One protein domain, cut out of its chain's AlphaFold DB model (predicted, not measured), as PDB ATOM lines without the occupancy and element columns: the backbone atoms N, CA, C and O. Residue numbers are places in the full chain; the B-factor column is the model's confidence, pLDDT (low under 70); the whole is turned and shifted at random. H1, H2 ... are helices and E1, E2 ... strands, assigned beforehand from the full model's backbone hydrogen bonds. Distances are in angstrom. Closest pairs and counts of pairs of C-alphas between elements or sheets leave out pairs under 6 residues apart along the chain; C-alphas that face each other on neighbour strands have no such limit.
ATOM      1  N   ASP A 188     -50.781 -42.742  14.183       63.97
ATOM      2  CA  ASP A 188     -50.507 -42.763  15.622       63.97
ATOM      3  C   ASP A 188     -49.308 -43.646  16.009       63.97
ATOM      4  O   ASP A 188     -48.762 -43.505  17.096       63.97
ATOM      5  N   GLN A 189     -48.846 -44.512  15.103       72.88
ATOM      6  CA  GLN A 189     -47.696 -45.400  15.295       72.88
ATOM      7  C   GLN A 189     -46.472 -44.971  14.480       72.88
ATOM      8  O   GLN A 189     -45.548 -45.757  14.300       72.88
ATOM      9  N   ARG A 190     -46.458 -43.751  13.929       69.25
ATOM     10  CA  ARG A 190     -45.313 -43.237  13.153       69.25
ATOM     11  C   ARG A 190     -44.292 -42.502  14.004       69.25
ATOM     12  O   ARG A 190     -43.169 -42.300  13.552       69.25
ATOM     13  N   ILE A 191     -44.665 -42.100  15.213       77.00
ATOM     14  CA  ILE A 191     -43.772 -41.436  16.157       77.00
ATOM     15  C   ILE A 191     -43.672 -42.326  17.382       77.00
ATOM     16  O   ILE A 191     -44.678 -42.641  18.009       77.00
ATOM     17  N   PHE A 192     -42.455 -42.739  17.715       85.00
ATOM     18  CA  PHE A 192     -42.190 -43.471  18.945       85.00
ATOM     19  C   PHE A 192     -41.350 -42.614  19.888       85.00
ATOM     20  O   PHE A 192     -40.304 -42.097  19.499       85.00
ATOM     21  N   SER A 193     -41.840 -42.455  21.114       86.88
ATOM     22  CA  SER A 193     -41.327 -41.502  22.095       86.88
ATOM     23  C   SER A 193     -40.845 -42.223  23.347       86.88
ATOM     24  O   SER A 193     -41.566 -43.049  23.905       86.88
ATOM     25  N   PHE A 194     -39.642 -41.897  23.813       89.25
ATOM     26  CA  PHE A 194     -39.078 -42.444  25.048       89.25
ATOM     27  C   PHE A 194     -38.037 -41.502  25.658       89.25
ATOM     28  O   PHE A 194     -37.544 -40.584  25.010       89.25
ATOM     29  N   PHE A 195     -37.671 -41.742  26.910       88.00
ATOM     30  CA  PHE A 195     -36.601 -41.056  27.623       88.00
ATOM     31  C   PHE A 195     -35.468 -42.046  27.860       88.00
ATOM     32  O   PHE A 195     -35.690 -43.121  28.417       88.00
ATOM     33  N   ALA A 196     -34.253 -41.695  27.446       84.38
ATOM     34  CA  ALA A 196     -33.093 -42.561  27.603       84.38
ATOM     35  C   ALA A 196     -31.894 -41.817  28.171       84.38
ATOM     36  O   ALA A 196     -31.592 -40.696  27.766       84.38
ATOM     37  N   GLU A 197     -31.155 -42.477  29.061       78.12
ATOM     38  CA  GLU A 197     -29.780 -42.081  29.327       78.12
ATOM     39  C   GLU A 197     -28.876 -42.524  28.168       78.12
ATOM     40  O   GLU A 197     -29.042 -43.604  27.598       78.12
ATOM     41  N   LYS A 198     -27.854 -41.712  27.859       74.31
ATOM     42  CA  LYS A 198     -26.873 -41.983  26.797       74.31
ATOM     43  C   LYS A 198     -26.320 -43.413  26.829       74.31
ATOM     44  O   LYS A 198     -26.132 -44.003  25.774       74.31
ATOM     45  N   LYS A 199     -26.032 -43.963  28.015       74.12
ATOM     46  CA  LYS A 199     -25.479 -45.321  28.147       74.12
ATOM     47  C   LYS A 199     -26.470 -46.398  27.702       74.12
ATOM     48  O   LYS A 199     -26.080 -47.250  26.916       74.12
ATOM     49  N   ASP A 200     -27.730 -46.313  28.136       81.12
ATOM     50  CA  ASP A 200     -28.777 -47.261  27.722       81.12
ATOM     51  C   ASP A 200     -29.014 -47.178  26.204       81.12
ATOM     52  O   ASP A 200     -29.172 -48.190  25.530       81.12
ATOM     53  N   LEU A 201     -28.980 -45.962  25.646       77.81
ATOM     54  CA  LEU A 201     -29.147 -45.750  24.210       77.81
ATOM     55  C   LEU A 201     -27.988 -46.343  23.389       77.81
ATOM     56  O   LEU A 201     -28.219 -46.956  22.352       77.81
ATOM     57  N   LEU A 202     -26.743 -46.193  23.857       76.00
ATOM     58  CA  LEU A 202     -25.572 -46.805  23.220       76.00
ATOM     59  C   LEU A 202     -25.606 -48.338  23.292       76.00
ATOM     60  O   LEU A 202     -25.223 -48.994  22.328       76.00
ATOM     61  N   GLU A 203     -26.071 -48.910  24.404       79.31
ATOM     62  CA  GLU A 203     -26.258 -50.361  24.541       79.31
ATOM     63  C   GLU A 203     -27.325 -50.877  23.563       79.31
ATOM     64  O   GLU A 203     -27.093 -51.866  22.867       79.31
ATOM     65  N   LEU A 204     -28.448 -50.164  23.435       82.88
ATOM     66  CA  LEU A 204     -29.510 -50.469  22.473       82.88
ATOM     67  C   LEU A 204     -28.997 -50.435  21.024       82.88
ATOM     68  O   LEU A 204     -29.279 -51.331  20.231       82.88
ATOM     69  N   PHE A 205     -28.207 -49.418  20.679       78.44
ATOM     70  CA  PHE A 205     -27.562 -49.317  19.370       78.44
ATOM     71  C   PHE A 205     -26.581 -50.459  19.134       78.44
ATOM     72  O   PHE A 205     -26.632 -51.112  18.094       78.44
ATOM     73  N   HIS A 206     -25.747 -50.784  20.118       77.69
ATOM     74  CA  HIS A 206     -24.835 -51.911  19.996       77.69
ATOM     75  C   HIS A 206     -25.576 -53.226  19.693       77.69
ATOM     76  O   HIS A 206     -25.185 -53.948  18.778       77.69
ATOM     77  N   GLN A 207     -26.691 -53.501  20.375       81.62
ATOM     78  CA  GLN A 207     -27.530 -54.671  20.089       81.62
ATOM     79  C   GLN A 207     -28.105 -54.643  18.666       81.62
ATOM     80  O   GLN A 207     -28.102 -55.661  17.977       81.62
ATOM     81  N   LEU A 208     -28.561 -53.480  18.189       80.81
ATOM     82  CA  LEU A 208     -29.027 -53.346  16.808       80.81
ATOM     83  C   LEU A 208     -27.905 -53.610  15.799       80.81
ATOM     84  O   LEU A 208     -28.142 -54.322  14.830       80.81
ATOM     85  N   SER A 209     -26.680 -53.136  16.048       78.31
ATOM     86  CA  SER A 209     -25.536 -53.441  15.172       78.31
ATOM     87  C   SER A 209     -25.129 -54.916  15.166       78.31
ATOM     88  O   SER A 209     -24.488 -55.350  14.222       78.31
ATOM     89  N   GLN A 210     -25.503 -55.697  16.185       81.81
ATOM     90  CA  GLN A 210     -25.308 -57.154  16.179       81.81
ATOM     91  C   GLN A 210     -26.373 -57.888  15.351       81.81
ATOM     92  O   GLN A 210     -26.166 -59.034  14.965       81.81
ATOM     93  N   LYS A 211     -27.535 -57.259  15.124       83.56
ATOM     94  CA  LYS A 211     -28.647 -57.811  14.335       83.56
ATOM     95  C   LYS A 211     -28.601 -57.363  12.868       83.56
ATOM     96  O   LYS A 211     -29.100 -58.080  12.007       83.56
ATOM     97  N   TYR A 212     -28.039 -56.184  12.606       75.75
ATOM     98  CA  TYR A 212     -27.953 -55.552  11.292       75.75
ATOM     99  C   TYR A 212     -26.490 -55.191  10.992       75.75
ATOM    100  O   TYR A 212     -26.008 -54.145  11.432       75.75
ATOM    101  N   ASP A 213     -25.797 -56.041  10.229       71.69
ATOM    102  CA  ASP A 213     -24.378 -55.854   9.856       71.69
ATOM    103  C   ASP A 213     -24.152 -54.614   8.967       71.69
ATOM    104  O   ASP A 213     -23.068 -54.035   8.916       71.69
ATOM    105  N   SER A 214     -25.211 -54.190   8.287       62.09
ATOM    106  CA  SER A 214     -25.319 -53.061   7.366       62.09
ATOM    107  C   SER A 214     -25.710 -51.742   8.045       62.09
ATOM    108  O   SER A 214     -26.026 -50.767   7.360       62.09
ATOM    109  N   LEU A 215     -25.765 -51.683   9.380       62.16
ATOM    110  CA  LEU A 215     -26.250 -50.502  10.091       62.16
ATOM    111  C   LEU A 215     -25.183 -49.400  10.169       62.16
ATOM    112  O   LEU A 215     -24.115 -49.566  10.757       62.16
ATOM    113  N   LEU A 216     -25.512 -48.229   9.633       55.28
ATOM    114  CA  LEU A 216     -24.714 -47.013   9.711       55.28
ATOM    115  C   LEU A 216     -25.292 -46.025  10.725       55.28
ATOM    116  O   LEU A 216     -26.497 -45.766  10.766       55.28
ATOM    117  N   TYR A 217     -24.381 -45.422  11.487       60.88
ATOM    118  CA  TYR A 217     -24.655 -44.382  12.473       60.88
ATOM    119  C   TYR A 217     -24.186 -43.044  11.951       60.88
ATOM    120  O   TYR A 217     -23.029 -42.892  11.554       60.88
ATOM    121  N   LEU A 218     -25.086 -42.074  11.953       52.00
ATOM    122  CA  LEU A 218     -24.833 -40.800  11.311       52.00
ATOM    123  C   LEU A 218     -25.318 -39.684  12.240       52.00
ATOM    124  O   LEU A 218     -26.519 -39.482  12.430       52.00
ATOM    125  N   GLU A 219     -24.366 -39.001  12.876       53.91
ATOM    126  CA  GLU A 219     -24.635 -37.841  13.728       53.91
ATOM    127  C   GLU A 219     -24.776 -36.581  12.869       53.91
ATOM    128  O   GLU A 219     -23.984 -36.367  11.952       53.91
ATOM    129  N   HIS A 220     -25.727 -35.704  13.200       49.38
ATOM    130  CA  HIS A 220     -25.789 -34.384  12.582       49.38
ATOM    131  C   HIS A 220     -26.283 -33.299  13.552       49.38
ATOM    132  O   HIS A 220     -27.056 -33.578  14.477       49.38
ATOM    133  N   PRO A 221     -25.851 -32.039  13.370       46.50
ATOM    134  CA  PRO A 221     -26.356 -30.928  14.155       46.50
ATOM    135  C   PRO A 221     -27.838 -30.721  13.839       46.50
ATOM    136  O   PRO A 221     -28.258 -30.786  12.679       46.50
ATOM    137  N   ALA A 222     -28.649 -30.465  14.866       46.34
ATOM    138  CA  ALA A 222     -30.023 -30.031  14.671       46.34
ATOM    139  C   ALA A 222     -30.025 -28.667  13.961       46.34
ATOM    140  O   ALA A 222     -29.941 -27.625  14.611       46.34
ATOM    141  N   SER A 223     -30.100 -28.647  12.625       43.62
ATOM    142  CA  SER A 223     -30.335 -27.392  11.921       43.62
ATOM    143  C   SER A 223     -31.757 -26.936  12.243       43.62
ATOM    144  O   SER A 223     -32.737 -27.685  12.112       43.62
ATOM    145  N   ARG A 224     -31.880 -25.698  12.728       40.91
ATOM    146  CA  ARG A 224     -33.134 -24.976  12.555       40.91
ATOM    147  C   ARG A 224     -33.265 -24.708  11.062       40.91
ATOM    148  O   ARG A 224     -32.300 -24.332  10.407       40.91
ATOM    149  N   THR A 225     -34.464 -24.905  10.539       31.41
ATOM    150  CA  THR A 225     -34.867 -24.438   9.215       31.41
ATOM    151  C   THR A 225     -34.714 -22.915   9.165       31.41
ATOM    152  O   THR A 225     -35.590 -22.185   9.621       31.41
ATOM    153  N   GLY A 226     -33.565 -22.449   8.686       33.69
ATOM    154  CA  GLY A 226     -33.239 -21.043   8.483       33.69
ATOM    155  C   GLY A 226     -31.729 -20.866   8.282       33.69
ATOM    156  O   GLY A 226     -30.960 -21.469   9.031       33.69
ATOM    157  N   GLN A 243     -25.806 -29.412  22.405       45.22
ATOM    158  CA  GLN A 243     -26.003 -30.852  22.654       45.22
ATOM    159  C   GLN A 243     -27.199 -31.512  21.966       45.22
ATOM    160  O   GLN A 243     -27.340 -32.728  22.091       45.22
ATOM    161  N   ILE A 244     -28.008 -30.801  21.174       46.75
ATOM    162  CA  ILE A 244     -29.030 -31.476  20.355       46.75
ATOM    163  C   ILE A 244     -28.370 -31.988  19.073       46.75
ATOM    164  O   ILE A 244     -28.469 -31.401  17.993       46.75
ATOM    165  N   LYS A 245     -27.650 -33.101  19.214       53.22
ATOM    166  CA  LYS A 245     -27.284 -33.946  18.082       53.22
ATOM    167  C   LYS A 245     -28.540 -34.705  17.673       53.22
ATOM    168  O   LYS A 245     -29.179 -35.339  18.510       53.22
ATOM    169  N   ARG A 246     -28.909 -34.630  16.405       57.66
ATOM    170  CA  ARG A 246     -29.815 -35.608  15.814       57.66
ATOM    171  C   ARG A 246     -28.974 -36.792  15.360       57.66
ATOM    172  O   ARG A 246     -27.818 -36.632  14.967       57.66
ATOM    173  N   LEU A 247     -29.546 -37.978  15.459       61.88
ATOM    174  CA  LEU A 247     -28.937 -39.199  14.956       61.88
ATOM    175  C   LEU A 247     -29.861 -39.764  13.901       61.88
ATOM    176  O   LEU A 247     -31.079 -39.772  14.071       61.88
ATOM    177  N   VAL A 248     -29.269 -40.290  12.847       63.19
ATOM    178  CA  VAL A 248     -29.980 -41.168  11.937       63.19
ATOM    179  C   VAL A 248     -29.319 -42.531  11.981       63.19
ATOM    180  O   VAL A 248     -28.093 -42.651  11.934       63.19
ATOM    181  N   LEU A 249     -30.161 -43.554  12.085       65.94
ATOM    182  CA  LEU A 249     -29.769 -44.936  11.855       65.94
ATOM    183  C   LEU A 249     -30.194 -45.313  10.448       65.94
ATOM    184  O   LEU A 249     -31.354 -45.106  10.094       65.94
ATOM    185  N   TYR A 250     -29.269 -45.853   9.667       61.97
ATOM    186  CA  TYR A 250     -29.531 -46.281   8.301       61.97
ATOM    187  C   TYR A 250     -29.073 -47.716   8.108       61.97
ATOM    188  O   TYR A 250     -27.900 -48.012   8.289       61.97
ATOM    189  N   ASP A 251     -29.982 -48.596   7.720       61.28
ATOM    190  CA  ASP A 251     -29.635 -49.951   7.308       61.28
ATOM    191  C   ASP A 251     -29.383 -49.952   5.793       61.28
ATOM    192  O   ASP A 251     -30.286 -49.638   5.018       61.28
ATOM    193  N   GLN A 252     -28.157 -50.272   5.364       54.28
ATOM    194  CA  GLN A 252     -27.787 -50.272   3.943       54.28
ATOM    195  C   GLN A 252     -28.510 -51.342   3.122       54.28
ATOM    196  O   GLN A 252     -28.791 -51.097   1.945       54.28
ATOM    197  N   ASP A 253     -28.821 -52.484   3.731       55.62
ATOM    198  CA  ASP A 253     -29.382 -53.644   3.039       55.62
ATOM    199  C   ASP A 253     -30.867 -53.426   2.784       55.62
ATOM    200  O   ASP A 253     -31.346 -53.559   1.657       55.62
ATOM    201  N   THR A 254     -31.593 -53.001   3.820       54.50
ATOM    202  CA  THR A 254     -33.020 -52.683   3.693       54.50
ATOM    203  C   THR A 254     -33.275 -51.246   3.266       54.50
ATOM    204  O   THR A 254     -34.412 -50.892   2.998       54.50
ATOM    205  N   ARG A 255     -32.256 -50.384   3.196       51.66
ATOM    206  CA  ARG A 255     -32.387 -48.967   2.807       51.66
ATOM    207  C   ARG A 255     -33.462 -48.224   3.608       51.66
ATOM    208  O   ARG A 255     -34.163 -47.344   3.098       51.66
ATOM    209  N   THR A 256     -33.605 -48.587   4.879       58.00
ATOM    210  CA  THR A 256     -34.513 -47.941   5.826       58.00
ATOM    211  C   THR A 256     -33.738 -46.969   6.701       58.00
ATOM    212  O   THR A 256     -32.587 -47.213   7.057       58.00
ATOM    213  N   PHE A 257     -34.363 -45.841   7.039       64.44
ATOM    214  CA  PHE A 257     -33.763 -44.832   7.904       64.44
ATOM    215  C   PHE A 257     -34.680 -44.506   9.074       64.44
ATOM    216  O   PHE A 257     -35.896 -44.382   8.921       64.44
ATOM    217  N   LEU A 258     -34.079 -44.335  10.247       66.31
ATOM    218  CA  LEU A 258     -34.742 -43.848  11.444       66.31
ATOM    219  C   LEU A 258     -34.149 -42.507  11.813       66.31
ATOM    220  O   LEU A 258     -32.947 -42.413  12.048       66.31
ATOM    221  N   ASN A 259     -34.991 -41.485  11.892       68.88
ATOM    222  CA  ASN A 259     -34.566 -40.171  12.341       68.88
ATOM    223  C   ASN A 259     -34.907 -39.989  13.814       68.88
ATOM    224  O   ASN A 259     -36.083 -40.028  14.192       68.88
ATOM    225  N   PHE A 260     -33.885 -39.723  14.613       68.62
ATOM    226  CA  PHE A 260     -34.027 -39.311  15.995       68.62
ATOM    227  C   PHE A 260     -34.164 -37.791  15.993       68.62
ATOM    228  O   PHE A 260     -33.173 -37.061  15.941       68.62
ATOM    229  N   ALA A 261     -35.412 -37.314  16.013       59.12
ATOM    230  CA  ALA A 261     -35.745 -35.888  15.970       59.12
ATOM    231  C   ALA A 261     -35.113 -35.112  17.138       59.12
ATOM    232  O   ALA A 261     -34.747 -33.941  16.984       59.12
ATOM    233  N   SER A 262     -34.939 -35.811  18.259       62.78
ATOM    234  CA  SER A 262     -34.179 -35.429  19.440       62.78
ATOM    235  C   SER A 262     -33.495 -36.677  20.000       62.78
ATOM    236  O   SER A 262     -34.115 -37.735  20.088       62.78
ATOM    237  N   LEU A 263     -32.217 -36.573  20.368       60.75
ATOM    238  CA  LEU A 263     -31.533 -37.554  21.211       60.75
ATOM    239  C   LEU A 263     -31.564 -36.999  22.625       60.75
ATOM    240  O   LEU A 263     -30.988 -35.936  22.831       60.75
ATOM    241  N   GLY A 264     -32.245 -37.683  23.548       55.56
ATOM    242  CA  GLY A 264     -32.491 -37.238  24.922       55.56
ATOM    243  C   GLY A 264     -31.291 -36.522  25.534       55.56
ATOM    244  O   GLY A 264     -30.323 -37.138  25.989       55.56
ATOM    245  N   GLY A 265     -31.352 -35.196  25.466       55.16
ATOM    246  CA  GLY A 265     -30.324 -34.283  25.917       55.16
ATOM    247  C   GLY A 265     -30.519 -33.955  27.387       55.16
ATOM    248  O   GLY A 265     -31.600 -34.120  27.957       55.16
ATOM    249  N   ARG A 266     -29.437 -33.499  28.014       56.03
ATOM    250  CA  ARG A 266     -29.500 -32.841  29.317       56.03
ATOM    251  C   ARG A 266     -29.523 -31.353  29.033       56.03
ATOM    252  O   ARG A 266     -28.547 -30.843  28.494       56.03
ATOM    253  N   TRP A 267     -30.593 -30.678  29.438       48.69
ATOM    254  CA  TRP A 267     -30.833 -29.266  29.124       48.69
ATOM    255  C   TRP A 267     -29.680 -28.320  29.531       48.69
ATOM    256  O   TRP A 267     -29.534 -27.263  28.939       48.69
ATOM    257  N   ASN A 268     -28.809 -28.705  30.478       50.34
ATOM    258  CA  ASN A 268     -27.654 -27.885  30.895       50.34
ATOM    259  C   ASN A 268     -26.540 -28.648  31.647       50.34
ATOM    260  O   ASN A 268     -25.800 -28.070  32.440       50.34
ATOM    261  N   GLY A 269     -26.436 -29.970  31.481       48.88
ATOM    262  CA  GLY A 269     -25.442 -30.771  32.216       48.88
ATOM    263  C   GLY A 269     -25.772 -31.083  33.689       48.88
ATOM    264  O   GLY A 269     -24.993 -31.785  34.328       48.88
ATOM    265  N   SER A 270     -26.930 -30.665  34.222       58.12
ATOM    266  CA  SER A 270     -27.371 -30.969  35.604       58.12
ATOM    267  C   SER A 270     -27.874 -32.403  35.844       58.12
ATOM    268  O   SER A 270     -28.126 -32.788  36.983       58.12
ATOM    269  N   ASN A 271     -28.044 -33.217  34.795       67.69
ATOM    270  CA  ASN A 271     -28.551 -34.604  34.852       67.69
ATOM    271  C   ASN A 271     -29.927 -34.776  35.535       67.69
ATOM    272  O   ASN A 271     -30.262 -35.901  35.919       67.69
ATOM    273  N   ARG A 272     -30.686 -33.687  35.724       75.75
ATOM    274  CA  ARG A 272     -32.012 -33.681  36.368       75.75
ATOM    275  C   ARG A 272     -33.150 -33.359  35.411       75.75
ATOM    276  O   ARG A 272     -34.291 -33.665  35.713       75.75
ATOM    277  N   ILE A 273     -32.850 -32.779  34.254       77.31
ATOM    278  CA  ILE A 273     -33.838 -32.490  33.213       77.31
ATOM    279  C   ILE A 273     -33.470 -33.322  31.997       77.31
ATOM    280  O   ILE A 273     -32.351 -33.204  31.489       77.31
ATOM    281  N   ILE A 274     -34.395 -34.184  31.589       79.69
ATOM    282  CA  ILE A 274     -34.204 -35.144  30.510       79.69
ATOM    283  C   ILE A 274     -35.151 -34.793  29.373       79.69
ATOM    284  O   ILE A 274     -36.371 -34.831  29.544       79.69
ATOM    285  N   ASP A 275     -34.591 -34.483  28.209       77.75
ATOM    286  CA  ASP A 275     -35.386 -34.264  27.008       77.75
ATOM    287  C   ASP A 275     -35.886 -35.588  26.427       77.75
ATOM    288  O   ASP A 275     -35.217 -36.627  26.482       77.75
ATOM    289  N   ILE A 276     -37.077 -35.542  25.840       77.88
ATOM    290  CA  ILE A 276     -37.641 -36.665  25.100       77.88
ATOM    291  C   ILE A 276     -36.733 -37.057  23.932       77.88
ATOM    292  O   ILE A 276     -36.183 -36.208  23.231       77.88
ATOM    293  N   THR A 277     -36.616 -38.357  23.690       79.50
ATOM    294  CA  THR A 277     -36.127 -38.931  22.436       79.50
ATOM    295  C   THR A 277     -37.321 -39.307  21.573       79.50
ATOM    296  O   THR A 277     -38.189 -40.065  22.008       79.50
ATOM    297  N   GLN A 278     -37.375 -38.776  20.355       76.69
ATOM    298  CA  GLN A 278     -38.444 -39.069  19.403       76.69
ATOM    299  C   GLN A 278     -37.882 -39.694  18.141       76.69
ATOM    300  O   GLN A 278     -36.963 -39.152  17.526       76.69
ATOM    301  N   ILE A 279     -38.484 -40.805  17.737       74.62
ATOM    302  CA  ILE A 279     -38.159 -41.500  16.501       74.62
ATOM    303  C   ILE A 279     -39.308 -41.328  15.537       74.62
ATOM    304  O   ILE A 279     -40.415 -41.810  15.782       74.62
ATOM    305  N   ASN A 280     -39.009 -40.681  14.420       67.44
ATOM    306  CA  ASN A 280     -39.955 -40.521  13.334       67.44
ATOM    307  C   ASN A 280     -39.737 -41.642  12.321       67.44
ATOM    308  O   ASN A 280     -38.676 -41.736  11.698       67.44
ATOM    309  N   HIS A 281     -40.757 -42.478  12.151       62.88
ATOM    310  CA  HIS A 281     -40.841 -43.399  11.035       62.88
ATOM    311  C   HIS A 281     -41.206 -42.627   9.772       62.88
ATOM    312  O   HIS A 281     -42.287 -42.042   9.662       62.88
ATOM    313  N   PHE A 282     -40.328 -42.698   8.781       56.06
ATOM    314  CA  PHE A 282     -40.664 -42.299   7.428       56.06
ATOM    315  C   PHE A 282     -41.164 -43.520   6.680       56.06
ATOM    316  O   PHE A 282     -40.508 -44.558   6.651       56.06
ATOM    317  N   GLN A 283     -42.349 -43.400   6.091       52.62
ATOM    318  CA  GLN A 283     -42.921 -44.474   5.296       52.62
ATOM    319  C   GLN A 283     -41.989 -44.785   4.119       52.62
ATOM    320  O   GLN A 283     -41.830 -43.964   3.218       52.62
ATOM    321  N   SER A 284     -41.376 -45.968   4.158       50.47
ATOM    322  CA  SER A 284     -40.432 -46.458   3.157       50.47
ATOM    323  C   SER A 284     -41.038 -47.620   2.373       50.47
ATOM    324  O   SER A 284     -41.811 -48.410   2.918       50.47
ATOM    325  N   LEU A 285     -40.670 -47.746   1.094       47.66
ATOM    326  CA  LEU A 285     -41.037 -48.907   0.273       47.66
ATOM    327  C   LEU A 285     -40.395 -50.207   0.772       47.66
ATOM    328  O   LEU A 285     -40.918 -51.284   0.513       47.66
ATOM    329  N   TYR A 286     -39.293 -50.106   1.509       50.16
ATOM    330  CA  TYR A 286     -38.570 -51.255   2.049       50.16
ATOM    331  C   TYR A 286     -39.109 -51.745   3.398       50.16
ATOM    332  O   TYR A 286     -38.519 -52.606   4.049       50.16
ATOM    333  N   GLY A 287     -40.244 -51.190   3.822       58.97
ATOM    334  CA  GLY A 287     -40.932 -51.562   5.044       58.97
ATOM    335  C   GLY A 287     -40.427 -50.844   6.290       58.97
ATOM    336  O   GLY A 287     -39.775 -49.802   6.238       58.97
ATOM    337  N   ASN A 288     -40.816 -51.398   7.433       70.31
ATOM    338  CA  ASN A 288     -40.744 -50.785   8.757       70.31
ATOM    339  C   ASN A 288     -39.946 -51.637   9.760       70.31
ATOM    340  O   ASN A 288     -39.977 -51.365  10.958       70.31
ATOM    341  N   THR A 289     -39.213 -52.652   9.295       76.81
ATOM    342  CA  THR A 289     -38.545 -53.652  10.144       76.81
ATOM    343  C   THR A 289     -37.549 -53.043  11.129       76.81
ATOM    344  O   THR A 289     -37.553 -53.421  12.302       76.81
ATOM    345  N   LEU A 290     -36.718 -52.090  10.686       76.69
ATOM    346  CA  LEU A 290     -35.746 -51.412  11.551       76.69
ATOM    347  C   LEU A 290     -36.453 -50.571  12.626       76.69
ATOM    348  O   LEU A 290     -36.084 -50.619  13.798       76.69
ATOM    349  N   TYR A 291     -37.519 -49.858  12.245       82.31
ATOM    350  CA  TYR A 291     -38.344 -49.075  13.170       82.31
ATOM    351  C   TYR A 291     -39.028 -49.959  14.211       82.31
ATOM    352  O   TYR A 291     -38.931 -49.691  15.406       82.31
ATOM    353  N   LEU A 292     -39.688 -51.029  13.759       84.50
ATOM    354  CA  LEU A 292     -40.380 -51.977  14.624       84.50
ATOM    355  C   LEU A 292     -39.404 -52.671  15.571       84.50
ATOM    356  O   LEU A 292     -39.663 -52.698  16.766       84.50
ATOM    357  N   SER A 293     -38.253 -53.134  15.073       86.44
ATOM    358  CA  SER A 293     -37.234 -53.785  15.908       86.44
ATOM    359  C   SER A 293     -36.715 -52.861  17.004       86.44
ATOM    360  O   SER A 293     -36.528 -53.295  18.137       86.44
ATOM    361  N   LEU A 294     -36.503 -51.582  16.690       87.88
ATOM    362  CA  LEU A 294     -36.084 -50.608  17.687       87.88
ATOM    363  C   LEU A 294     -37.202 -50.309  18.697       87.88
ATOM    364  O   LEU A 294     -36.945 -50.292  19.899       87.88
ATOM    365  N   ALA A 295     -38.436 -50.100  18.233       89.38
ATOM    366  CA  ALA A 295     -39.579 -49.854  19.109       89.38
ATOM    367  C   ALA A 295     -39.848 -51.050  20.041       89.38
ATOM    368  O   ALA A 295     -40.108 -50.859  21.227       89.38
ATOM    369  N   GLU A 296     -39.751 -52.279  19.532       90.06
ATOM    370  CA  GLU A 296     -39.847 -53.516  20.312       90.06
ATOM    371  C   GLU A 296     -38.710 -53.637  21.324       90.06
ATOM    372  O   GLU A 296     -38.965 -53.939  22.489       90.06
ATOM    373  N   ALA A 297     -37.470 -53.346  20.922       91.00
ATOM    374  CA  ALA A 297     -36.324 -53.396  21.821       91.00
ATOM    375  C   ALA A 297     -36.461 -52.394  22.978       91.00
ATOM    376  O   ALA A 297     -36.188 -52.754  24.123       91.00
ATOM    377  N   VAL A 298     -36.955 -51.178  22.712       92.06
ATOM    378  CA  VAL A 298     -37.275 -50.207  23.769       92.06
ATOM    379  C   VAL A 298     -38.400 -50.729  24.657       92.06
ATOM    380  O   VAL A 298     -38.231 -50.773  25.869       92.06
ATOM    381  N   LYS A 299     -39.525 -51.178  24.087       93.12
ATOM    382  CA  LYS A 299     -40.662 -51.715  24.860       93.12
ATOM    383  C   LYS A 299     -40.275 -52.890  25.762       93.12
ATOM    384  O   LYS A 299     -40.848 -53.035  26.834       93.12
ATOM    385  N   ALA A 300     -39.331 -53.720  25.326       92.94
ATOM    386  CA  ALA A 300     -38.863 -54.876  26.080       92.94
ATOM    387  C   ALA A 300     -37.887 -54.510  27.211       92.94
ATOM    388  O   ALA A 300     -37.845 -55.205  28.222       92.94
ATOM    389  N   GLN A 301     -37.085 -53.454  27.038       93.19
ATOM    390  CA  GLN A 301     -35.986 -53.117  27.953       93.19
ATOM    391  C   GLN A 301     -36.288 -51.925  28.867       93.19
ATOM    392  O   GLN A 301     -35.643 -51.770  29.900       93.19
ATOM    393  N   PHE A 302     -37.209 -51.044  28.479       94.75
ATOM    394  CA  PHE A 302     -37.484 -49.793  29.182       94.75
ATOM    395  C   PHE A 302     -38.756 -49.916  30.018       94.75
ATOM    396  O   PHE A 302     -39.685 -50.650  29.683       94.75
ATOM    397  N   HIS A 303     -38.820 -49.146  31.100       94.12
ATOM    398  CA  HIS A 303     -39.978 -49.114  31.983       94.12
ATOM    399  C   HIS A 303     -41.081 -48.251  31.382       94.12
ATOM    400  O   HIS A 303     -40.859 -47.081  31.070       94.12
ATOM    401  N   SER A 304     -42.277 -48.819  31.242       93.19
ATOM    402  CA  SER A 304     -43.447 -48.068  30.796       93.19
ATOM    403  C   SER A 304     -44.039 -47.254  31.947       93.19
ATOM    404  O   SER A 304     -44.267 -47.782  33.034       93.19
ATOM    405  N   ILE A 305     -44.302 -45.976  31.690       88.88
ATOM    406  CA  ILE A 305     -45.066 -45.069  32.543       88.88
ATOM    407  C   ILE A 305     -46.371 -44.765  31.820       88.88
ATOM    408  O   ILE A 305     -46.357 -44.267  30.692       88.88
ATOM    409  N   ALA A 306     -47.497 -45.067  32.459       86.44
ATOM    410  CA  ALA A 306     -48.810 -44.779  31.904       86.44
ATOM    411  C   ALA A 306     -49.108 -43.279  32.023       86.44
ATOM    412  O   ALA A 306     -49.319 -42.782  33.126       86.44
ATOM    413  N   GLU A 307     -49.143 -42.567  30.894       83.44
ATOM    414  CA  GLU A 307     -49.607 -41.181  30.840       83.44
ATOM    415  C   GLU A 307     -50.933 -41.108  30.042       83.44
ATOM    416  O   GLU A 307     -50.992 -41.600  28.908       83.44
ATOM    417  N   PRO A 308     -52.028 -40.577  30.629       76.38
ATOM    418  CA  PRO A 308     -53.366 -40.659  30.030       76.38
ATOM    419  C   PRO A 308     -53.594 -39.844  28.750       76.38
ATOM    420  O   PRO A 308     -54.491 -40.175  27.974       76.38
ATOM    421  N   HIS A 309     -52.854 -38.756  28.544       76.06
ATOM    422  CA  HIS A 309     -53.119 -37.768  27.497       76.06
ATOM    423  C   HIS A 309     -52.225 -37.930  26.263       76.06
ATOM    424  O   HIS A 309     -52.663 -37.657  25.146       76.06
ATOM    425  N   TYR A 310     -50.995 -38.390  26.457       73.56
ATOM    426  CA  TYR A 310     -49.951 -38.503  25.441       73.56
ATOM    427  C   TYR A 310     -49.551 -39.961  25.171       73.56
ATOM    428  O   TYR A 310     -48.783 -40.228  24.244       73.56
ATOM    429  N   GLY A 311     -50.109 -40.905  25.935       77.00
ATOM    430  CA  GLY A 311     -49.839 -42.332  25.824       77.00
ATOM    431  C   GLY A 311     -48.690 -42.789  26.725       77.00
ATOM    432  O   GLY A 311     -48.094 -41.995  27.451       77.00
ATOM    433  N   PRO A 312     -48.366 -44.092  26.716       86.06
ATOM    434  CA  PRO A 312     -47.306 -44.604  27.566       86.06
ATOM    435  C   PRO A 312     -45.954 -44.030  27.141       86.06
ATOM    436  O   PRO A 312     -45.544 -44.160  25.984       86.06
ATOM    437  N   PHE A 313     -45.232 -43.467  28.102       87.00
ATOM    438  CA  PHE A 313     -43.825 -43.133  27.930       87.00
ATOM    439  C   PHE A 313     -42.956 -44.305  28.365       87.00
ATOM    440  O   PHE A 313     -43.331 -45.086  29.234       87.00
ATOM    441  N   TYR A 314     -41.773 -44.418  27.771       92.00
ATOM    442  CA  TYR A 314     -40.789 -45.430  28.145       92.00
ATOM    443  C   TYR A 314     -39.574 -44.736  28.742       92.00
ATOM    444  O   TYR A 314     -39.013 -43.841  28.113       92.00
ATOM    445  N   LEU A 315     -39.171 -45.123  29.948       92.38
ATOM    446  CA  LEU A 315     -37.979 -44.621  30.626       92.38
ATOM    447  C   LEU A 315     -36.909 -45.706  30.621       92.38
ATOM    448  O   LEU A 315     -37.159 -46.838  31.040       92.38
ATOM    449  N   SER A 316     -35.701 -45.358  30.186       92.12
ATOM    450  CA  SER A 316     -34.588 -46.299  30.226       92.12
ATOM    451  C   SER A 316     -34.269 -46.735  31.662       92.12
ATOM    452  O   SER A 316     -34.502 -45.961  32.599       92.12
ATOM    453  N   PRO A 317     -33.720 -47.947  31.870       93.00
ATOM    454  CA  PRO A 317     -33.495 -48.495  33.208       93.00
ATOM    455  C   PRO A 317     -32.745 -47.552  34.153       93.00
ATOM    456  O   PRO A 317     -33.141 -47.377  35.306       93.00
ATOM    457  N   ARG A 318     -31.695 -46.874  33.670       88.88
ATOM    458  CA  ARG A 318     -30.892 -45.974  34.512       88.88
ATOM    459  C   ARG A 318     -31.634 -44.698  34.899       88.88
ATOM    460  O   ARG A 318     -31.460 -44.212  36.017       88.88
ATOM    461  N   LEU A 319     -32.486 -44.173  34.017       89.56
ATOM    462  CA  LEU A 319     -33.354 -43.043  34.351       89.56
ATOM    463  C   LEU A 319     -34.462 -43.458  35.313       89.56
ATOM    464  O   LEU A 319     -34.763 -42.717  36.245       89.56
ATOM    465  N   TYR A 320     -35.034 -44.648  35.127       92.62
ATOM    466  CA  TYR A 320     -36.107 -45.149  35.979       92.62
ATOM    467  C   TYR A 320     -35.667 -45.266  37.449       92.62
ATOM    468  O   TYR A 320     -36.412 -44.882  38.349       92.62
ATOM    469  N   LEU A 321     -34.420 -45.674  37.714       91.25
ATOM    470  CA  LEU A 321     -33.863 -45.710  39.077       91.25
ATOM    471  C   LEU A 321     -33.857 -44.345  39.784       91.25
ATOM    472  O   LEU A 321     -33.879 -44.296  41.009       91.25
ATOM    473  N   ARG A 322     -33.830 -43.244  39.027       90.19
ATOM    474  CA  ARG A 322     -33.765 -41.872  39.550       90.19
ATOM    475  C   ARG A 322     -35.018 -41.055  39.248       90.19
ATOM    476  O   ARG A 322     -35.021 -39.857  39.491       90.19
ATOM    477  N   ARG A 323     -36.080 -41.674  38.727       91.62
ATOM    478  CA  ARG A 323     -37.254 -41.004  38.132       91.62
ATOM    479  C   ARG A 323     -37.902 -39.911  38.988       91.62
ATOM    480  O   ARG A 323     -38.348 -38.916  38.430       91.62
ATOM    481  N   HIS A 324     -37.892 -40.048  40.313       90.56
ATOM    482  CA  HIS A 324     -38.460 -39.059  41.241       90.56
ATOM    483  C   HIS A 324     -37.607 -37.790  41.405       90.56
ATOM    484  O   HIS A 324     -38.069 -36.790  41.946       90.56
ATOM    485  N   GLU A 325     -36.358 -37.820  40.940       86.38
ATOM    486  CA  GLU A 325     -35.425 -36.689  40.936       86.38
ATOM    487  C   GLU A 325     -35.394 -35.961  39.584       86.38
ATOM    488  O   GLU A 325     -34.614 -35.020  39.408       86.38
ATOM    489  N   LEU A 326     -36.165 -36.443  38.603       87.12
ATOM    490  CA  LEU A 326     -36.076 -36.013  37.215       87.12
ATOM    491  C   LEU A 326     -37.286 -35.181  36.796       87.12
ATOM    492  O   LEU A 326     -38.420 -35.422  37.208       87.12
ATOM    493  N   ILE A 327     -37.026 -34.250  35.886       86.31
ATOM    494  CA  ILE A 327     -38.033 -33.569  35.083       86.31
ATOM    495  C   ILE A 327     -37.908 -34.085  33.654       86.31
ATOM    496  O   ILE A 327     -36.854 -33.981  33.026       86.31
ATOM    497  N   LEU A 328     -38.994 -34.653  33.150       86.19
ATOM    498  CA  LEU A 328     -39.140 -35.164  31.798       86.19
ATOM    499  C   LEU A 328     -39.696 -34.045  30.913       86.19
ATOM    500  O   LEU A 328     -40.793 -33.535  31.152       86.19
ATOM    501  N   ASN A 329     -38.931 -33.631  29.906       80.50
ATOM    502  CA  ASN A 329     -39.281 -32.523  29.026       80.50
ATOM    503  C   ASN A 329     -39.790 -33.025  27.667       80.50
ATOM    504  O   ASN A 329     -39.033 -33.612  26.896       80.50
ATOM    505  N   LEU A 330     -41.061 -32.745  27.355       74.88
ATOM    506  CA  LEU A 330     -41.693 -33.056  26.063       74.88
ATOM    507  C   LEU A 330     -41.776 -31.831  25.133       74.88
ATOM    508  O   LEU A 330     -42.560 -31.835  24.191       74.88
ATOM    509  N   ASN A 331     -40.980 -30.785  25.382       63.25
ATOM    510  CA  ASN A 331     -41.046 -29.483  24.697       63.25
ATOM    511  C   ASN A 331     -42.319 -28.659  24.976       63.25
ATOM    512  O   ASN A 331     -42.554 -27.699  24.246       63.25
ATOM    513  N   ASP A 332     -43.026 -28.975  26.076       64.38
ATOM    514  CA  ASP A 332     -44.336 -28.464  26.546       64.38
ATOM    515  C   ASP A 332     -45.466 -29.498  26.302       64.38
ATOM    516  O   ASP A 332     -45.880 -29.666  25.154       64.38
ATOM    517  N   PRO A 333     -45.943 -30.237  27.336       73.62
ATOM    518  CA  PRO A 333     -45.723 -30.030  28.777       73.62
ATOM    519  C   PRO A 333     -44.418 -30.644  29.327       73.62
ATOM    520  O   PRO A 333     -43.687 -31.358  28.639       73.62
ATOM    521  N   ARG A 334     -44.111 -30.360  30.600       83.56
ATOM    522  CA  ARG A 334     -43.060 -31.033  31.390       83.56
ATOM    523  C   ARG A 334     -43.699 -31.860  32.496       83.56
ATOM    524  O   ARG A 334     -44.723 -31.461  33.046       83.56
ATOM    525  N   PHE A 335     -43.066 -32.973  32.838       88.06
ATOM    526  CA  PHE A 335     -43.588 -33.943  33.793       88.06
ATOM    527  C   PHE A 335     -42.540 -34.308  34.837       88.06
ATOM    528  O   PHE A 335     -41.342 -34.283  34.565       88.06
ATOM    529  N   ARG A 336     -42.998 -34.705  36.018       89.12
ATOM    530  CA  ARG A 336     -42.213 -35.441  37.016       89.12
ATOM    531  C   ARG A 336     -42.924 -36.744  37.346       89.12
ATOM    532  O   ARG A 336     -44.131 -36.838  37.149       89.12
ATOM    533  N   ILE A 337     -42.190 -37.713  37.873       89.81
ATOM    534  CA  ILE A 337     -42.777 -38.940  38.411       89.81
ATOM    535  C   ILE A 337     -42.865 -38.792  39.928       89.81
ATOM    536  O   ILE A 337     -41.837 -38.634  40.592       89.81
ATOM    537  N   ASP A 338     -44.074 -38.784  40.482       87.75
ATOM    538  CA  ASP A 338     -44.266 -38.702  41.931       87.75
ATOM    539  C   ASP A 338     -43.906 -40.018  42.641       87.75
ATOM    540  O   ASP A 338     -43.514 -40.990  42.001       87.75
ATOM    541  N   GLY A 339     -43.986 -40.043  43.974       85.31
ATOM    542  CA  GLY A 339     -43.601 -41.210  44.779       85.31
ATOM    543  C   GLY A 339     -44.470 -42.458  44.577       85.31
ATOM    544  O   GLY A 339     -44.092 -43.520  45.063       85.31
ATOM    545  N   GLU A 340     -45.596 -42.343  43.871       85.69
ATOM    546  CA  GLU A 340     -46.491 -43.451  43.518       85.69
ATOM    547  C   GLU A 340     -46.308 -43.899  42.057       85.69
ATOM    548  O   GLU A 340     -47.116 -44.656  41.526       85.69
ATOM    549  N   ASP A 341     -45.225 -43.459  41.408       84.81
ATOM    550  CA  ASP A 341     -44.915 -43.714  39.998       84.81
ATOM    551  C   ASP A 341     -45.904 -43.089  39.005       84.81
ATOM    552  O   ASP A 341     -45.976 -43.501  37.842       84.81
ATOM    553  N   TYR A 342     -46.615 -42.042  39.426       87.81
ATOM    554  CA  TYR A 342     -47.572 -41.349  38.580       87.81
ATOM    555  C   TYR A 342     -46.949 -40.106  37.913       87.81
ATOM    556  O   TYR A 342     -46.247 -39.322  38.568       87.81
ATOM    557  N   PRO A 343     -47.168 -39.891  36.599       88.25
ATOM    558  CA  PRO A 343     -46.703 -38.691  35.918       88.25
ATOM    559  C   PRO A 343     -47.557 -37.474  36.300       88.25
ATOM    560  O   PRO A 343     -48.760 -37.426  36.057       88.25
ATOM    561  N   VAL A 344     -46.914 -36.445  36.850       89.12
ATOM    562  CA  VAL A 344     -47.554 -35.189  37.260       89.12
ATOM    563  C   VAL A 344     -46.987 -34.033  36.446       89.12
ATOM    564  O   VAL A 344     -45.769 -33.915  36.287       89.12
ATOM    565  N   HIS A 345     -47.864 -33.160  35.944       87.12
ATOM    566  CA  HIS A 345     -47.463 -31.944  35.235       87.12
ATOM    567  C   HIS A 345     -46.619 -31.041  36.140       87.12
ATOM    568  O   HIS A 345     -46.923 -30.875  37.319       87.12
ATOM    569  N   VAL A 346     -45.589 -30.427  35.565       83.69
ATOM    570  CA  VAL A 346     -44.789 -29.389  36.222       83.69
ATOM    571  C   VAL A 346     -45.131 -28.054  35.579       83.69
ATOM    572  O   VAL A 346     -44.760 -27.789  34.432       83.69
ATOM    573  N   TRP A 347     -45.853 -27.206  36.310       79.75
ATOM    574  CA  TRP A 347     -46.225 -25.883  35.817       79.75
ATOM    575  C   TRP A 347     -45.035 -24.922  35.849       79.75
ATOM    576  O   TRP A 347     -44.091 -25.083  36.620       79.75
ATOM    577  N   ARG A 348     -45.092 -23.857  35.041       72.50
ATOM    578  CA  ARG A 348     -43.996 -22.880  34.908       72.50
ATOM    579  C   ARG A 348     -43.534 -22.277  36.243       72.50
ATOM    580  O   ARG A 348     -42.348 -22.008  36.398       72.50
ATOM    581  N   LYS A 349     -44.455 -22.068  37.189       74.31
ATOM    582  CA  LYS A 349     -44.139 -21.545  38.524       74.31
ATOM    583  C   LYS A 349     -43.348 -22.560  39.361       74.31
ATOM    584  O   LYS A 349     -42.291 -22.226  39.875       74.31
ATOM    585  N   GLU A 350     -43.831 -23.799  39.419       74.88
ATOM    586  CA  GLU A 350     -43.193 -24.905  40.152       74.88
ATOM    587  C   GLU A 350     -41.818 -25.243  39.567       74.88
ATOM    588  O   GLU A 350     -40.874 -25.552  40.286       74.88
ATOM    589  N   TRP A 351     -41.683 -25.125  38.248       74.44
ATOM    590  CA  TRP A 351     -40.411 -25.243  37.549       74.44
ATOM    591  C   TRP A 351     -39.370 -24.236  38.041       74.44
ATOM    592  O   TRP A 351     -38.248 -24.636  38.342       74.44
ATOM    593  N   GLY A 352     -39.730 -22.950  38.125       71.69
ATOM    594  CA  GLY A 352     -38.810 -21.902  38.575       71.69
ATOM    595  C   GLY A 352     -38.298 -22.163  39.991       71.69
ATOM    596  O   GLY A 352     -37.096 -22.095  40.228       71.69
ATOM    597  N   GLU A 353     -39.197 -22.568  40.891       80.44
ATOM    598  CA  GLU A 353     -38.873 -22.917  42.280       80.44
ATOM    599  C   GLU A 353     -37.942 -24.143  42.367       80.44
ATOM    600  O   GLU A 353     -36.984 -24.153  43.140       80.44
ATOM    601  N   LEU A 354     -38.179 -25.172  41.544       77.12
ATOM    602  CA  LEU A 354     -37.325 -26.364  41.485       77.12
ATOM    603  C   LEU A 354     -35.933 -26.053  40.930       77.12
ATOM    604  O   LEU A 354     -34.939 -26.528  41.477       77.12
ATOM    605  N   LEU A 355     -35.851 -25.256  39.862       72.62
ATOM    606  CA  LEU A 355     -34.573 -24.839  39.291       72.62
ATOM    607  C   LEU A 355     -33.750 -24.019  40.282       72.62
ATOM    608  O   LEU A 355     -32.561 -24.291  40.457       72.62
ATOM    609  N   GLU A 356     -34.389 -23.060  40.954       75.94
ATOM    610  CA  GLU A 356     -33.765 -22.233  41.983       75.94
ATOM    611  C   GLU A 356     -33.252 -23.103  43.135       75.94
ATOM    612  O   GLU A 356     -32.074 -23.038  43.486       75.94
ATOM    613  N   GLY A 357     -34.085 -24.020  43.642       76.38
ATOM    614  CA  GLY A 357     -33.690 -24.980  44.674       76.38
ATOM    615  C   GLY A 357     -32.557 -25.927  44.256       76.38
ATOM    616  O   GLY A 357     -31.875 -26.497  45.109       76.38
ATOM    617  N   TRP A 358     -32.329 -26.109  42.954       76.00
ATOM    618  CA  TRP A 358     -31.245 -26.928  42.405       76.00
ATOM    619  C   TRP A 358     -30.025 -26.117  41.960       76.00
ATOM    620  O   TRP A 358     -29.060 -26.715  41.482       76.00
ATOM    621  N   ASN A 359     -30.034 -24.792  42.144       73.19
ATOM    622  CA  ASN A 359     -29.018 -23.867  41.634       73.19
ATOM    623  C   ASN A 359     -28.789 -24.014  40.121       73.19
ATOM    624  O   ASN A 359     -27.658 -23.974  39.635       73.19
TER     625      ASN A 359
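AT A GLANCE: This is residues 188 to 226 and 243 to 359 of the 367 residues of an uncharacterized protein of Colidextribacter sp. OB.20 (UniProt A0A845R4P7). A strongly twisted wall of seven strands has helices H1 and H2 over one face, and a smaller sheet of four strands extends the body at one end, where E5 of the small sheet runs on into E6 of the large one; H4 lies beyond, grazing the small sheet. The printed part has 156 residues with four named helices and eleven named strands, in the order E1 H1 E2 E3 E4 E5 E6 H2 E7 E8 H3 E9 E10 E11 H4. Both sheets are mixed, in the orders E2 E3 E4 E6 E1 E8 E7 and E5 E9 E10 E11. The class is mixed, helices and strands; the whole is compact, with a radius of gyration of the C-alphas of 16.2 A and spans of 50, 37 and 27 A.

HOW THE PARTS SIT: The larger sheet has E2 at residues 215 to 221, E3 at 245 to 251, E4 at 256 to 262, E6 at 277 to 281, E1 at 191 to 195, E8 at 313 to 315 and E7 at 303 to 305. E2 and E3 are antiparallel, with N 216 and O 250 2.7 A apart; E6 and E1 are antiparallel, with N 277 and O 194 at 2.8 A. E1 and E8 are parallel, with N 195 and O 314 at 2.8 A. H1, residues 198 to 211, and H2, residues 289 to 301, are on the same face, making two layers, helices on one face of a sheet. H1 runs along the strands over E3, at 9 degrees on the local plane and a height over the sheet of 8.7 A. H1 and H2 only just touch, with 3 pairs of C-alphas within 8 A, through residues 204 to 208 and 294 to 298 alone; the closest C-alphas, of Leu 204 and Ala 297, are 7.4 A apart, at a steep tilt of 50 degrees, opposite ways. E6, H2 and E7 form a split strand-helix-strand unit, two strands running the same way with E1 and E8 between them; its crossover is right-handed. H3, residues 317 to 320, only grazes this sheet. In the smaller sheet E5, residues 273 to 275, is parallel to E9, residues 327 to 329, with N 274 and O 327 at 2.9 A. E9, E10 at residues 334 to 337 and E11 at 343 to 345 form a meander, each strand the antiparallel neighbour of the one before; N 328 and O 335 are 2.8 A apart, N 344 and O 336 2.8 A. H4, residues 348 to 357, only grazes this sheet with residues 348 to 355. In H1, H2 and H4 every O i to N i+4 pair is within hydrogen-bond range; H3 is too short for one.

IN THESE COORDINATES: E1 begins at C-alpha 191 (-43.772, -41.436, 16.157), and H4 ends at C-alpha 357 (-33.690, -24.980, 44.674). From first to last C-alpha H1 measures 20.2 A, E2 20.0 A, E3 19.4 A, E4 18.5 A, H2 18.0 A and H4 14.4 A.

THE WHOLE: The C-alphas farthest apart, of Leu 285 and Gly 357, are 51.0 A apart. Residues 227 to 242 are not printed, and C-alphas 226 and 243 are 18.7 A apart across that cut. Of the links that are printed whole, none is long. The mean pLDDT of the printed part is 73.6; 54 residues are under 70, among them 214 to 226, 243 to 271 and 280 to 287.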